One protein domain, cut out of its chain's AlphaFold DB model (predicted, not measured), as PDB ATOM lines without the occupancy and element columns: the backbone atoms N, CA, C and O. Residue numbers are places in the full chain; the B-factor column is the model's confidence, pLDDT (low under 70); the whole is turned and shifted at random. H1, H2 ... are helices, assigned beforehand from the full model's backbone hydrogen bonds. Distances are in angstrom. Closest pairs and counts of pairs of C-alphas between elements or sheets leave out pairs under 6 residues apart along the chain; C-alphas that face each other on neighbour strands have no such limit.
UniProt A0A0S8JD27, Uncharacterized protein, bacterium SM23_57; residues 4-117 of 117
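This is residues 4 to 117 of the 117 residues of an uncharacterized protein of bacterium SM23_57 (UniProt A0A0S8JD27). Two long helices, H3 and H8, lie side by side as the core, with H1 crossing them and H2 turned off beside H8. After H3 the chain folds back past H8 through short H4 to a group of small helices, H5, H6 and H7, by the first residues of H8. The printed part has 114 residues with eight named helices, H1 to H8 in order, and no named strand; the class is all helix. It is compact, with a radius of gyration of the C-alphas of 14.9 A, and spans 46 by 30 by 24 A.

H1, residues 4 to 19, begins at C-alpha 4 (17.276, -0.083, 68.632) and is 23.5 A long. H2 holds residues 21 to 28. H3, residues 33 to 53, is 30.2 A long. Short helices follow: H4, residues 60 to 64; H5, 70 to 76; H6, 83 to 86; H7, 88 to 91. H8, residues 96 to 115, is 27.6 A long and ends at C-alpha 115 (7.909, -11.450, 51.288).

H8 is the hub. It touches H3 at a shallow tilt of 21 degrees, the same way; their closest C-alphas, Pro 33 and Ala 100, are 4.8 A apart. H1 touches H8 with residues 15 to 19 alone, about perpendicular at 80 degrees; C-alphas 19 and 115 are closest, at 4.7 A. H2 and H8 are near each other. H4 only just touches H8, with 3 pairs of C-alphas within 8 A; Val 63 and Ile 110 are closest, at 7.1 A. H5 touches H6, closest at C-alphas 71 and 83, 6.1 A. H7 only just touches H8, with 3 such pairs, closest at C-alphas 91 and 99, 6.5 A. Every O i to N i+4 pair is within hydrogen-bond range in H1, H2, H3, H4, H5 and H8; H6 and H7 are too short for one.

The C-alphas farthest apart, of Glu 5 and Thr 80, are 47.8 A apart. The printed part has no cut and no long link. Mean pLDDT of the printed part is 85.8; residues 4 to 10 and 29 to 31 are under 70.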
ATOM      1  N   THR A   4      18.457   0.739  68.942       51.31
ATOM      2  CA  THR A   4      17.276  -0.083  68.632       51.31
ATOM      3  C   THR A   4      16.408   0.489  67.510       51.31
ATOM      4  O   THR A   4      15.982  -0.272  66.649       51.31
ATOM      5  N   GLU A   5      16.186   1.804  67.443       48.59
ATOM      6  CA  GLU A   5      15.250   2.400  66.466       48.59
ATOM      7  C   GLU A   5      15.761   2.365  65.015       48.59
ATOM      8  O   GLU A   5      14.998   2.119  64.075       48.59
ATOM      9  N   THR A   6      17.071   2.532  64.808       52.88
ATOM     10  CA  THR A   6      17.679   2.488  63.468       52.88
ATOM     11  C   THR A   6      17.646   1.078  62.868       52.88
ATOM     12  O   THR A   6      17.427   0.917  61.668       52.88
ATOM     13  N   SER A   7      17.820   0.047  63.702       55.47
ATOM     14  CA  SER A   7      17.857  -1.360  63.275       55.47
ATOM     15  C   SER A   7      16.484  -1.867  62.808       55.47
ATOM     16  O   SER A   7      16.385  -2.567  61.794       55.47
ATOM     17  N   THR A   8      15.412  -1.459  63.495       60.91
ATOM     18  CA  THR A   8      14.027  -1.806  63.134       60.91
ATOM     19  C   THR A   8      13.621  -1.165  61.808       60.91
ATOM     20  O   THR A   8      13.122  -1.849  60.918       60.91
ATOM     21  N   THR A   9      13.944   0.118  61.620       68.06
ATOM     22  CA  THR A   9      13.587   0.868  60.404       68.06
ATOM     23  C   THR A   9      14.250   0.278  59.150       68.06
ATOM     24  O   THR A   9      13.613   0.130  58.107       68.06
ATOM     25  N   ILE A  10      15.527  -0.115  59.244       67.88
ATOM     26  CA  ILE A  10      16.258  -0.758  58.137       67.88
ATOM     27  C   ILE A  10      15.664  -2.135  57.815       67.88
ATOM     28  O   ILE A  10      15.513  -2.496  56.646       67.88
ATOM     29  N   THR A  11      15.296  -2.898  58.845       72.19
ATOM     30  CA  THR A  11      14.666  -4.216  58.692       72.19
ATOM     31  C   THR A  11      13.326  -4.111  57.963       72.19
ATOM     32  O   THR A  11      13.092  -4.845  57.004       72.19
ATOM     33  N   GLU A  12      12.476  -3.158  58.340       77.62
ATOM     34  CA  GLU A  12      11.184  -2.920  57.687       77.62
ATOM     35  C   GLU A  12      11.337  -2.489  56.224       77.62
ATOM     36  O   GLU A  12      10.619  -2.985  55.352       77.62
ATOM     37  N   GLN A  13      12.312  -1.626  55.925       79.25
ATOM     38  CA  GLN A  13      12.628  -1.222  54.552       79.25
ATOM     39  C   GLN A  13      13.086  -2.412  53.695       79.25
ATOM     40  O   GLN A  13      12.628  -2.565  52.561       79.25
ATOM     41  N   LEU A  14      13.942  -3.286  54.237       76.81
ATOM     42  CA  LEU A  14      14.409  -4.493  53.549       76.81
ATOM     43  C   LEU A  14      13.282  -5.513  53.330       76.81
ATOM     44  O   LEU A  14      13.200  -6.128  52.266       76.81
ATOM     45  N   VAL A  15      12.383  -5.687  54.298       84.50
ATOM     46  CA  VAL A  15      11.200  -6.545  54.128       84.50
ATOM     47  C   VAL A  15      10.269  -5.963  53.065       84.50
ATOM     48  O   VAL A  15       9.800  -6.694  52.193       84.50
ATOM     49  N   SER A  16      10.032  -4.649  53.103       87.50
ATOM     50  CA  SER A  16       9.188  -3.946  52.136       87.50
ATOM     51  C   SER A  16       9.721  -4.100  50.710       87.50
ATOM     52  O   SER A  16       8.984  -4.535  49.825       87.50
ATOM     53  N   ILE A  17      11.023  -3.875  50.490       87.44
ATOM     54  CA  ILE A  17      11.609  -4.045  49.156       87.44
ATOM     55  C   ILE A  17      11.587  -5.507  48.695       87.44
ATOM     56  O   ILE A  17      11.454  -5.761  47.507       87.44
ATOM     57  N   CYS A  18      11.647  -6.491  49.601       89.06
ATOM     58  CA  CYS A  18      11.528  -7.902  49.219       89.06
ATOM     59  C   CYS A  18      10.136  -8.267  48.673       89.06
ATOM     60  O   CYS A  18      10.025  -9.230  47.904       89.06
ATOM     61  N   LYS A  19       9.085  -7.516  49.037       90.81
ATOM     62  CA  LYS A  19       7.723  -7.702  48.505       90.81
ATOM     63  C   LYS A  19       7.597  -7.209  47.062       90.81
ATOM     64  O   LYS A  19       6.863  -7.815  46.285       90.81
ATOM     65  N   ASP A  20       8.361  -6.188  46.683       91.94
ATOM     66  CA  ASP A  20       8.460  -5.706  45.305       91.94
ATOM     67  C   ASP A  20       9.644  -6.366  44.581       91.94
ATOM     68  O   ASP A  20      10.804  -5.974  44.708       91.94
ATOM     69  N   ARG A  21       9.346  -7.400  43.787       89.94
ATOM     70  CA  ARG A  21      10.368  -8.153  43.049       89.94
ATOM     71  C   ARG A  21      11.168  -7.268  42.088       89.94
ATOM     72  O   ARG A  21      12.370  -7.489  41.947       89.94
ATOM     73  N   GLU A  22      10.536  -6.311  41.412       90.19
ATOM     74  CA  GLU A  22      11.229  -5.460  40.442       90.19
ATOM     75  C   GLU A  22      12.153  -4.477  41.160       90.19
ATOM     76  O   GLU A  22      13.337  -4.392  40.825       90.19
ATOM     77  N   ALA A  23      11.659  -3.809  42.207       89.00
ATOM     78  CA  ALA A  23      12.471  -2.912  43.024       89.00
ATOM     79  C   ALA A  23      13.643  -3.646  43.686       89.00
ATOM     80  O   ALA A  23      14.763  -3.130  43.695       89.00
ATOM     81  N   PHE A  24      13.417  -4.872  44.172       89.62
ATOM     82  CA  PHE A  24      14.471  -5.729  44.702       89.62
ATOM     83  C   PHE A  24      15.567  -5.962  43.661       89.62
ATOM     84  O   PHE A  24      16.733  -5.661  43.909       89.62
ATOM     85  N   TRP A  25      15.212  -6.441  42.466       88.75
ATOM     86  CA  TRP A  25      16.204  -6.731  41.430       88.75
ATOM     87  C   TRP A  25      16.862  -5.473  40.858       88.75
ATOM     88  O   TRP A  25      18.029  -5.529  40.476       88.75
ATOM     89  N   LYS A  26      16.184  -4.323  40.884       86.56
ATOM     90  CA  LYS A  26      16.769  -3.020  40.553       86.56
ATOM     91  C   LYS A  26      17.785  -2.555  41.600       86.56
ATOM     92  O   LYS A  26      18.849  -2.067  41.225       86.56
ATOM     93  N   LEU A  27      17.504  -2.749  42.893       82.00
ATOM     94  CA  LEU A  27      18.476  -2.520  43.974       82.00
ATOM     95  C   LEU A  27      19.685  -3.454  43.826       82.00
ATOM     96  O   LEU A  27      20.827  -3.045  44.064       82.00
ATOM     97  N   MET A  28      19.431  -4.698  43.408       78.31
ATOM     98  CA  MET A  28      20.477  -5.667  43.112       78.31
ATOM     99  C   MET A  28      21.294  -5.259  41.876       78.31
ATOM    100  O   MET A  28      22.509  -5.355  41.955       78.31
ATOM    101  N   GLY A  29      20.703  -4.764  40.783       69.75
ATOM    102  CA  GLY A  29      21.385  -4.163  39.616       69.75
ATOM    103  C   GLY A  29      22.610  -4.929  39.079       69.75
ATOM    104  O   GLY A  29      22.761  -6.123  39.333       69.75
ATOM    105  N   ASP A  30      23.543  -4.243  38.406       65.12
ATOM    106  CA  ASP A  30      24.877  -4.767  38.025       65.12
ATOM    107  C   ASP A  30      25.821  -4.900  39.237       65.12
ATOM    108  O   ASP A  30      27.017  -4.612  39.173       65.12
ATOM    109  N   SER A  31      25.291  -5.281  40.403       60.84
ATOM    110  CA  SER A  31      26.097  -5.396  41.612       60.84
ATOM    111  C   SER A  31      27.247  -6.376  41.422       60.84
ATOM    112  O   SER A  31      27.043  -7.550  41.087       60.84
ATOM    113  N   ASP A  32      28.444  -5.866  41.727       79.69
ATOM    114  CA  ASP A  32      29.654  -6.636  42.003       79.69
ATOM    115  C   ASP A  32      29.283  -7.892  42.819       79.69
ATOM    116  O   ASP A  32      28.549  -7.776  43.813       79.69
ATOM    117  N   PRO A  33      29.767  -9.090  42.442       82.75
ATOM    118  CA  PRO A  33      29.623 -10.309  43.231       82.75
ATOM    119  C   PRO A  33      29.819 -10.103  44.741       82.75
ATOM    120  O   PRO A  33      29.074 -10.679  45.536       82.75
ATOM    121  N   LYS A  34      30.755  -9.240  45.161       83.38
ATOM    122  CA  LYS A  34      30.973  -8.912  46.582       83.38
ATOM    123  C   LYS A  34      29.800  -8.166  47.214       83.38
ATOM    124  O   LYS A  34      29.422  -8.453  48.347       83.38
ATOM    125  N   LYS A  35      29.176  -7.239  46.486       83.69
ATOM    126  CA  LYS A  35      27.972  -6.542  46.952       83.69
ATOM    127  C   LYS A  35      26.790  -7.506  47.063       83.69
ATOM    128  O   LYS A  35      26.085  -7.466  48.066       83.69
ATOM    129  N   ARG A  36      26.616  -8.427  46.105       86.00
ATOM    130  CA  ARG A  36      25.592  -9.492  46.204       86.00
ATOM    131  C   ARG A  36      25.809 -10.383  47.417       86.00
ATOM    132  O   ARG A  36      24.854 -10.778  48.077       86.00
ATOM    133  N   ILE A  37      27.070 -10.680  47.718       87.38
ATOM    134  CA  ILE A  37      27.465 -11.390  48.928       87.38
ATOM    135  C   ILE A  37      27.009 -10.597  50.168       87.38
ATOM    136  O   ILE A  37      26.221 -11.101  50.964       87.38
ATOM    137  N   ASN A  38      27.376  -9.330  50.295       86.56
ATOM    138  CA  ASN A  38      26.972  -8.545  51.466       86.56
ATOM    139  C   ASN A  38      25.444  -8.484  51.644       86.56
ATOM    140  O   ASN A  38      24.951  -8.696  52.748       86.56
ATOM    141  N   ILE A  39      24.690  -8.289  50.556       87.06
ATOM    142  CA  ILE A  39      23.219  -8.268  50.604       87.06
ATOM    143  C   ILE A  39      22.653  -9.629  51.022       87.06
ATOM    144  O   ILE A  39      21.743  -9.690  51.842       87.06
ATOM    145  N   HIS A  40      23.204 -10.731  50.509       90.44
ATOM    146  CA  HIS A  40      22.777 -12.071  50.915       90.44
ATOM    147  C   HIS A  40      22.965 -12.311  52.416       90.44
ATOM    148  O   HIS A  40      22.110 -12.946  53.021       90.44
ATOM    149  N   ASP A  41      24.048 -11.812  53.018       90.50
ATOM    150  CA  ASP A  41      24.261 -11.959  54.467       90.50
ATOM    151  C   ASP A  41      23.277 -11.106  55.265       90.50
ATOM    152  O   ASP A  41      22.636 -11.610  56.183       90.50
ATOM    153  N   GLN A  42      23.070  -9.858  54.837       89.12
ATOM    154  CA  GLN A  42      22.096  -8.960  55.456       89.12
ATOM    155  C   GLN A  42      20.678  -9.540  55.422       89.12
ATOM    156  O   GLN A  42      20.026  -9.604  56.457       89.12
ATOM    157  N   LEU A  43      20.208 -10.023  54.267       90.62
ATOM    158  CA  LEU A  43      18.863 -10.596  54.157       90.62
ATOM    159  C   LEU A  43      18.699 -11.882  54.968       90.62
ATOM    160  O   LEU A  43      17.611 -12.142  55.479       90.62
ATOM    161  N   TRP A  44      19.757 -12.684  55.097       93.06
ATOM    162  CA  TRP A  44      19.737 -13.858  55.964       93.06
ATOM    163  C   TRP A  44      19.528 -13.482  57.424       93.06
ATOM    164  O   TRP A  44      18.664 -14.058  58.089       93.06
ATOM    165  N   ASP A  45      20.311 -12.525  57.912       92.06
ATOM    166  CA  ASP A  45      20.206 -12.056  59.288       92.06
ATOM    167  C   ASP A  45      18.835 -11.417  59.532       92.06
ATOM    168  O   ASP A  45      18.167 -11.756  60.509       92.06
ATOM    169  N   THR A  46      18.350 -10.600  58.591       90.62
ATOM    170  CA  THR A  46      16.999 -10.031  58.629       90.62
ATOM    171  C   THR A  46      15.921 -11.113  58.692       90.62
ATOM    172  O   THR A  46      15.044 -11.038  59.548       90.62
ATOM    173  N   LEU A  47      15.983 -12.149  57.848       92.31
ATOM    174  CA  LEU A  47      14.994 -13.233  57.847       92.31
ATOM    175  C   LEU A  47      14.949 -13.974  59.184       92.31
ATOM    176  O   LEU A  47      13.867 -14.233  59.709       92.31
ATOM    177  N   MET A  48      16.111 -14.301  59.748       92.75
ATOM    178  CA  MET A  48      16.184 -15.001  61.032       92.75
ATOM    179  C   MET A  48      15.713 -14.124  62.196       92.75
ATOM    180  O   MET A  48      15.073 -14.632  63.118       92.75
ATOM    181  N   ASN A  49      15.990 -12.819  62.149       90.69
ATOM    182  CA  ASN A  49      15.514 -11.869  63.152       90.69
ATOM    183  C   ASN A  49      13.992 -11.704  63.086       90.69
ATOM    184  O   ASN A  49      13.325 -11.906  64.097       90.69
ATOM    185  N   VAL A  50      13.431 -11.461  61.897       88.81
ATOM    186  CA  VAL A  50      11.978 -11.320  61.699       88.81
ATOM    187  C   VAL A  50      11.239 -12.594  62.110       88.81
ATOM    188  O   VAL A  50      10.233 -12.520  62.816       88.81
ATOM    189  N   ALA A  51      11.744 -13.772  61.733       89.31
ATOM    190  CA  ALA A  51      11.151 -15.040  62.151       89.31
ATOM    191  C   ALA A  51      11.145 -15.196  63.680       89.31
ATOM    192  O   ALA A  51      10.140 -15.617  64.256       89.31
ATOM    193  N   ARG A  52      12.241 -14.812  64.350       90.12
ATOM    194  CA  ARG A  52      12.349 -14.841  65.815       90.12
ATOM    195  C   ARG A  52      11.368 -13.875  66.476       90.12
ATOM    196  O   ARG A  52      10.683 -14.269  67.417       90.12
ATOM    197  N   GLU A  53      11.283 -12.642  65.988       89.19
ATOM    198  CA  GLU A  53      10.363 -11.614  66.494       89.19
ATOM    199  C   GLU A  53       8.901 -12.045  66.349       89.19
ATOM    200  O   GLU A  53       8.113 -11.918  67.287       89.19
ATOM    201  N   LYS A  54       8.556 -12.655  65.209       87.44
ATOM    202  CA  LYS A  54       7.223 -13.208  64.932       87.44
ATOM    203  C   LYS A  54       6.970 -14.573  65.577       87.44
ATOM    204  O   LYS A  54       5.901 -15.144  65.371       87.44
ATOM    205  N   LYS A  55       7.923 -15.103  66.355       90.19
ATOM    206  CA  LYS A  55       7.862 -16.427  67.003       90.19
ATOM    207  C   LYS A  55       7.544 -17.568  66.025       90.19
ATOM    208  O   LYS A  55       6.873 -18.534  66.383       90.19
ATOM    209  N   GLN A  56       8.019 -17.461  64.790       87.56
ATOM    210  CA  GLN A  56       7.890 -18.516  63.794       87.56
ATOM    211  C   GLN A  56       8.962 -19.587  63.997       87.56
ATOM    212  O   GLN A  56      10.103 -19.289  64.343       87.56
ATOM    213  N   SER A  57       8.626 -20.839  63.695       89.38
ATOM    214  CA  SER A  57       9.558 -21.973  63.725       89.38
ATOM    215  C   SER A  57      10.434 -22.074  62.466       89.38
ATOM    216  O   SER A  57      10.843 -23.168  62.081       89.38
ATOM    217  N   LEU A  58      10.700 -20.954  61.788       91.69
ATOM    218  CA  LEU A  58      11.552 -20.934  60.603       91.69
ATOM    219  C   LEU A  58      13.015 -21.112  61.025       91.69
ATOM    220  O   LEU A  58      13.526 -20.364  61.857       91.69
ATOM    221  N   THR A  59      13.704 -22.078  60.424       91.44
ATOM    222  CA  THR A  59      15.137 -22.318  60.660       91.44
ATOM    223  C   THR A  59      15.931 -22.118  59.377       91.44
ATOM    224  O   THR A  59      15.356 -21.989  58.293       91.44
ATOM    225  N   ARG A  60      17.265 -22.096  59.478       91.69
ATOM    226  CA  ARG A  60      18.118 -21.967  58.291       91.69
ATOM    227  C   ARG A  60      17.940 -23.159  57.354       91.69
ATOM    228  O   ARG A  60      17.860 -22.968  56.146       91.69
ATOM    229  N   GLU A  61      17.800 -24.350  57.921       93.12
ATOM    230  CA  GLU A  61      17.617 -25.615  57.212       93.12
ATOM    231  C   GLU A  61      16.393 -25.541  56.290       93.12
ATOM    232  O   GLU A  61      16.539 -25.712  55.079       93.12
ATOM    233  N   HIS A  62      15.240 -25.113  56.826       93.00
ATOM    234  CA  HIS A  62      13.993 -24.936  56.066       93.00
ATOM    235  C   HIS A  62      14.132 -24.021  54.837       93.00
ATOM    236  O   HIS A  62      13.422 -24.179  53.843       93.00
ATOM    237  N   VAL A  63      15.006 -23.015  54.907       94.00
ATOM    238  CA  VAL A  63      15.252 -22.090  53.793       94.00
ATOM    239  C   VAL A  63      16.261 -22.697  52.817       94.00
ATOM    240  O   VAL A  63      16.062 -22.622  51.607       94.00
ATOM    241  N   THR A  64      17.329 -23.324  53.320       93.31
ATOM    242  CA  THR A  64      18.364 -23.950  52.482       93.31
ATOM    243  C   THR A  64      17.860 -25.156  51.695       93.31
ATOM    244  O   THR A  64      18.347 -25.382  50.594       93.31
ATOM    245  N   GLU A  65      16.855 -25.883  52.189       94.75
ATOM    246  CA  GLU A  65      16.195 -26.978  51.456       94.75
ATOM    247  C   GLU A  65      15.502 -26.502  50.170       94.75
ATOM    248  O   GLU A  65      15.326 -27.275  49.232       94.75
ATOM    249  N   LYS A  66      15.138 -25.215  50.101       94.44
ATOM    250  CA  LYS A  66      14.550 -24.583  48.911       94.44
ATOM    251  C   LYS A  66      15.608 -24.053  47.939       94.44
ATOM    252  O   LYS A  66      15.263 -23.597  46.852       94.44
ATOM    253  N   MET A  67      16.884 -24.066  48.325       94.50
ATOM    254  CA  MET A  67      17.997 -23.653  47.471       94.50
ATOM    255  C   MET A  67      18.511 -24.839  46.658       94.50
ATOM    256  O   MET A  67      18.470 -25.986  47.098       94.50
ATOM    257  N   GLN A  68      19.061 -24.560  45.477       93.62
ATOM    258  CA  GLN A  68      19.713 -25.603  44.697       93.62
ATOM    259  C   GLN A  68      20.981 -26.106  45.420       93.62
ATOM    260  O   GLN A  68      21.844 -25.294  45.779       93.62
ATOM    261  N   PRO A  69      21.161 -27.430  45.589       91.94
ATOM    262  CA  PRO A  69      22.388 -27.990  46.139       91.94
ATOM    263  C   PRO A  69      23.627 -27.593  45.332       91.94
ATOM    264  O   PRO A  69      23.595 -27.448  44.109       91.94
ATOM    265  N   SER A  70      24.768 -27.462  46.013       90.56
ATOM    266  CA  SER A  70      26.015 -27.036  45.357       90.56
ATOM    267  C   SER A  70      26.502 -28.024  44.294       90.56
ATOM    268  O   SER A  70      27.042 -27.583  43.285       90.56
ATOM    269  N   THR A  71      26.289 -29.325  44.504       90.88
ATOM    270  CA  THR A  71      26.584 -30.394  43.535       90.88
ATOM    271  C   THR A  71      25.786 -30.223  42.248       90.88
ATOM    272  O   THR A  71      26.331 -30.316  41.149       90.88
ATOM    273  N   ASP A  72      24.502 -29.912  42.384       94.06
ATOM    274  CA  ASP A  72      23.572 -29.826  41.262       94.06
ATOM    275  C   ASP A  72      23.805 -28.538  40.481       94.06
ATOM    276  O   ASP A  72      23.853 -28.551  39.250       94.06
ATOM    277  N   TYR A  73      24.033 -27.435  41.200       93.56
ATOM    278  CA  TYR A  73      24.446 -26.167  40.612       93.56
ATOM    279  C   TYR A  73      25.748 -26.334  39.821       93.56
ATOM    280  O   TYR A  73      25.834 -25.932  38.663       93.56
ATOM    281  N   GLN A  74      26.755 -26.976  40.420       92.00
ATOM    282  CA  GLN A  74      28.036 -27.224  39.769       92.00
ATOM    283  C   GLN A  74      27.878 -28.029  38.477       92.00
ATOM    284  O   GLN A  74      28.429 -27.638  37.445       92.00
ATOM    285  N   ARG A  75      27.100 -29.118  38.527       92.88
ATOM    286  CA  ARG A  75      26.809 -29.958  37.362       92.88
ATOM    287  C   ARG A  75      26.102 -29.163  36.265       92.88
ATOM    288  O   ARG A  75      26.481 -29.283  35.106       92.88
ATOM    289  N   ARG A  76      25.124 -28.322  36.624       94.69
ATOM    290  CA  ARG A  76      24.410 -27.446  35.680       94.69
ATOM    291  C   ARG A  76      25.343 -26.441  35.000       94.69
ATOM    292  O   ARG A  76      25.179 -26.182  33.815       94.69
ATOM    293  N   MET A  77      26.323 -25.909  35.729       92.06
ATOM    294  CA  MET A  77      27.308 -24.959  35.197       92.06
ATOM    295  C   MET A  77      28.485 -25.629  34.468       92.06
ATOM    296  O   MET A  77      29.378 -24.926  34.004       92.06
ATOM    297  N   GLY A  78      28.528 -26.966  34.390       92.44
ATOM    298  CA  GLY A  78      29.623 -27.702  33.748       92.44
ATOM    299  C   GLY A  78      30.984 -27.521  34.432       92.44
ATOM    300  O   GLY A  78      32.021 -27.637  33.785       92.44
ATOM    301  N   CYS A  79      31.003 -27.198  35.727       90.00
ATOM    302  CA  CYS A  79      32.238 -26.900  36.448       90.00
ATOM    303  C   CYS A  79      32.921 -28.190  36.937       90.00
ATOM    304  O   CYS A  79      32.305 -29.006  37.620       90.00
ATOM    305  N   THR A  80      34.206 -28.345  36.610       90.62
ATOM    306  CA  THR A  80      35.019 -29.544  36.892       90.62
ATOM    307  C   THR A  80      35.821 -29.469  38.192       90.62
ATOM    308  O   THR A  80      36.499 -30.429  38.549       90.62
ATOM    309  N   GLU A  81      35.774 -28.336  38.895       89.44
ATOM    310  CA  GLU A  81      36.443 -28.168  40.188       89.44
ATOM    311  C   GLU A  81      35.882 -29.141  41.242       89.44
ATOM    312  O   GLU A  81      34.767 -29.646  41.112       89.44
ATOM    313  N   PRO A  82      36.580 -29.394  42.353       88.75
ATOM    314  CA  PRO A  82      35.974 -30.097  43.476       88.75
ATOM    315  C   PRO A  82      34.752 -29.343  44.038       88.75
ATOM    316  O   PRO A  82      34.784 -28.125  44.198       88.75
ATOM    317  N   VAL A  83      33.687 -30.056  44.433       87.00
ATOM    318  CA  VAL A  83      32.427 -29.460  44.949       87.00
ATOM    319  C   VAL A  83      32.664 -28.450  46.082       87.00
ATOM    320  O   VAL A  83      31.954 -27.448  46.186       87.00
ATOM    321  N   TYR A  84      33.672 -28.666  46.936       83.75
ATOM    322  CA  TYR A  84      33.990 -27.742  48.032       83.75
ATOM    323  C   TYR A  84      34.435 -26.353  47.541       83.75
ATOM    324  O   TYR A  84      34.292 -25.379  48.281       83.75
ATOM    325  N   VAL A  85      34.933 -26.241  46.305       84.06
ATOM    326  CA  VAL A  85      35.282 -24.970  45.651       84.06
ATOM    327  C   VAL A  85      34.021 -24.196  45.278       84.06
ATOM    328  O   VAL A  85      34.031 -22.970  45.331       84.06
ATOM    329  N   CYS A  86      32.888 -24.875  45.049       83.31
ATOM    330  CA  CYS A  86      31.565 -24.273  44.819       83.31
ATOM    331  C   CYS A  86      30.970 -23.605  46.085       83.31
ATOM    332  O   CYS A  86      29.763 -23.364  46.199       83.31
ATOM    333  N   ARG A  87      31.820 -23.287  47.065       75.62
ATOM    334  CA  ARG A  87      31.509 -22.451  48.219       75.62
ATOM    335  C   ARG A  87      31.849 -20.998  47.903       75.62
ATOM    336  O   ARG A  87      32.863 -20.674  47.289       75.62
ATOM    337  N   ARG A  88      31.001 -20.110  48.410       70.94
ATOM    338  CA  ARG A  88      31.023 -18.658  48.199       70.94
ATOM    339  C   ARG A  88      32.404 -18.001  48.313       70.94
ATOM    340  O   ARG A  88      32.732 -17.158  47.492       70.94
ATOM    341  N   LYS A  89      33.211 -18.384  49.309       72.25
ATOM    342  CA  LYS A  89      34.512 -17.753  49.597       72.25
ATOM    343  C   LYS A  89      35.628 -18.164  48.634       72.25
ATOM    344  O   LYS A  89      36.567 -17.400  48.451       72.25
ATOM    345  N   THR A  90      35.532 -19.345  48.026       79.56
ATOM    346  CA  THR A  90      36.602 -19.895  47.180       79.56
ATOM    347  C   THR A  90      36.384 -19.522  45.717       79.56
ATOM    348  O   THR A  90      37.294 -19.038  45.050       79.56
ATOM    349  N   CYS A  91      35.153 -19.673  45.227       82.38
ATOM    350  CA  CYS A  91      34.832 -19.449  43.819       82.38
ATOM    351  C   CYS A  91      34.801 -17.957  43.429       82.38
ATOM    352  O   CYS A  91      35.052 -17.633  42.274       82.38
ATOM    353  N   VAL A  92      34.559 -17.032  44.372       83.31
ATOM    354  CA  VAL A  92      34.332 -15.602  44.061       83.31
ATOM    355  C   VAL A  92      35.514 -14.928  43.363       83.31
ATOM    356  O   VAL A  92      35.304 -14.063  42.520       83.31
ATOM    357  N   ASN A  93      36.743 -15.346  43.673       82.56
ATOM    358  CA  ASN A  93      37.949 -14.768  43.076       82.56
ATOM    359  C   ASN A  93      38.267 -15.359  41.695       82.56
ATOM    360  O   ASN A  93      38.886 -14.686  40.882       82.56
ATOM    361  N   SER A  94      37.850 -16.602  41.437       84.50
ATOM    362  CA  SER A  94      38.202 -17.329  40.205       84.50
ATOM    363  C   SER A  94      37.088 -17.273  39.159       84.50
ATOM    364  O   SER A  94      37.360 -17.191  37.970       84.50
ATOM    365  N   ASN A  95      35.824 -17.296  39.595       87.44
ATOM    366  CA  ASN A  95      34.639 -17.276  38.736       87.44
ATOM    367  C   ASN A  95      33.561 -16.338  39.326       87.44
ATOM    368  O   ASN A  95      32.499 -16.798  39.769       87.44
ATOM    369  N   PRO A  96      33.815 -15.016  39.357       86.75
ATOM    370  CA  PRO A  96      32.931 -14.033  39.988       86.75
ATOM    371  C   PRO A  96      31.501 -14.044  39.431       86.75
ATOM    372  O   PRO A  96      30.545 -13.953  40.200       86.75
ATOM    373  N   SER A  97      31.334 -14.214  38.115       88.12
ATOM    374  CA  SER A  97      30.022 -14.288  37.457       88.12
ATOM    375  C   SER A  97      29.215 -15.510  37.903       88.12
ATOM    376  O   SER A  97      28.041 -15.388  38.247       88.12
ATOM    377  N   CYS A  98      29.860 -16.676  37.984       89.62
ATOM    378  CA  CYS A  98      29.242 -17.916  38.447       89.62
ATOM    379  C   CYS A  98      28.779 -17.800  39.908       89.62
ATOM    380  O   CYS A  98      27.682 -18.239  40.252       89.62
ATOM    381  N   VAL A  99      29.571 -17.152  40.771       89.88
ATOM    382  CA  VAL A  99      29.154 -16.873  42.155       89.88
ATOM    383  C   VAL A  99      28.011 -15.870  42.206       89.88
ATOM    384  O   VAL A  99      27.060 -16.091  42.953       89.88
ATOM    385  N   ALA A 100      28.070 -14.794  41.420       88.88
ATOM    386  CA  ALA A 100      26.996 -13.809  41.359       88.88
ATOM    387  C   ALA A 100      25.665 -14.456  40.950       88.88
ATOM    388  O   ALA A 100      24.644 -14.182  41.580       88.88
ATOM    389  N   GLN A 101      25.680 -15.362  39.971       90.88
ATOM    390  CA  GLN A 101      24.501 -16.122  39.562       90.88
ATOM    391  C   GLN A 101      23.981 -17.021  40.694       90.88
ATOM    392  O   GLN A 101      22.817 -16.897  41.074       90.88
ATOM    393  N   LYS A 102      24.841 -17.842  41.310       91.69
ATOM    394  CA  LYS A 102      24.447 -18.720  42.428       91.69
ATOM    395  C   LYS A 102      23.838 -17.941  43.592       91.69
ATOM    396  O   LYS A 102      22.796 -18.308  44.126       91.69
ATOM    397  N   ILE A 103      24.485 -16.844  43.982       91.56
ATOM    398  CA  ILE A 103      23.999 -15.980  45.060       91.56
ATOM    399  C   ILE A 103      22.681 -15.312  44.671       91.56
ATOM    400  O   ILE A 103      21.830 -15.152  45.535       91.56
ATOM    401  N   SER A 104      22.466 -14.983  43.398       91.56
ATOM    402  CA  SER A 104      21.180 -14.445  42.934       91.56
ATOM    403  C   SER A 104      20.045 -15.459  43.091       91.56
ATOM    404  O   SER A 104      18.968 -15.102  43.555       91.56
ATOM    405  N   GLU A 105      20.293 -16.736  42.803       93.44
ATOM    406  CA  GLU A 105      19.304 -17.797  43.041       93.44
ATOM    407  C   GLU A 105      18.994 -17.959  44.536       93.44
ATOM    408  O   GLU A 105      17.833 -18.069  44.923       93.44
ATOM    409  N   HIS A 106      20.011 -17.882  45.399       94.19
ATOM    410  CA  HIS A 106      19.805 -17.905  46.851       94.19
ATOM    411  C   HIS A 106      19.024 -16.678  47.347       94.19
ATOM    412  O   HIS A 106      18.133 -16.804  48.184       94.19
ATOM    413  N   LEU A 107      19.357 -15.491  46.834       92.75
ATOM    414  CA  LEU A 107      18.682 -14.239  47.167       92.75
ATOM    415  C   LEU A 107      17.201 -14.291  46.805       92.75
ATOM    416  O   LEU A 107      16.383 -13.836  47.596       92.75
ATOM    417  N   GLU A 108      16.848 -14.888  45.666       94.19
ATOM    418  CA  GLU A 108      15.448 -15.077  45.285       94.19
ATOM    419  C   GLU A 108      14.700 -15.956  46.297       94.19
ATOM    420  O   GLU A 108      13.597 -15.605  46.713       94.19
ATOM    421  N   VAL A 109      15.311 -17.054  46.758       95.25
ATOM    422  CA  VAL A 109      14.714 -17.928  47.784       95.25
ATOM    423  C   VAL A 109      14.488 -17.164  49.091       95.25
ATOM    424  O   VAL A 109      13.388 -17.206  49.644       95.25
ATOM    425  N   ILE A 110      15.497 -16.434  49.576       94.06
ATOM    426  CA  ILE A 110      15.404 -15.651  50.821       94.06
ATOM    427  C   ILE A 110      14.348 -14.550  50.685       94.06
ATOM    428  O   ILE A 110      13.512 -14.391  51.573       94.06
ATOM    429  N   ARG A 111      14.333 -13.834  49.552       94.06
ATOM    430  CA  ARG A 111      13.340 -12.799  49.236       94.06
ATOM    431  C   ARG A 111      11.925 -13.355  49.323       94.06
ATOM    432  O   ARG A 111      11.071 -12.737  49.948       94.06
ATOM    433  N   GLN A 112      11.674 -14.527  48.738       93.44
ATOM    434  CA  GLN A 112      10.366 -15.181  48.813       93.44
ATOM    435  C   GLN A 112       9.971 -15.520  50.253       93.44
ATOM    436  O   GLN A 112       8.806 -15.360  50.603       93.44
ATOM    437  N   GLN A 113      10.921 -15.949  51.095       92.81
ATOM    438  CA  GLN A 113      10.635 -16.205  52.510       92.81
ATOM    439  C   GLN A 113      10.313 -14.919  53.271       92.81
ATOM    440  O   GLN A 113       9.389 -14.933  54.072       92.81
ATOM    441  N   LEU A 114      11.030 -13.823  53.005       88.00
ATOM    442  CA  LEU A 114      10.786 -12.509  53.610       88.00
ATOM    443  C   LEU A 114       9.481 -11.863  53.133       88.00
ATOM    444  O   LEU A 114       8.805 -11.204  53.913       88.00
ATOM    445  N   ALA A 115       9.108 -12.052  51.867       86.50
ATOM    446  CA  ALA A 115       7.909 -11.450  51.288       86.50
ATOM    447  C   ALA A 115       6.608 -11.980  51.913       86.50
ATOM    448  O   ALA A 115       5.602 -11.270  51.910       86.50
ATOM    449  N   VAL A 116       6.633 -13.205  52.451       84.06
ATOM    450  CA  VAL A 116       5.493 -13.843  53.131       84.06
ATOM    451  C   VAL A 116       5.516 -13.674  54.654       84.06
ATOM    452  O   VAL A 116       4.613 -14.173  55.322       84.06
ATOM    453  N   GLN A 117       6.534 -12.998  55.202       70.75
ATOM    454  CA  GLN A 117       6.557 -12.589  56.607       70.75
ATOM    455  C   GLN A 117       5.559 -11.459  56.837       70.75
ATOM    456  O   GLN A 117       4.789 -11.585  57.813       70.75
TER     457      GLN A 117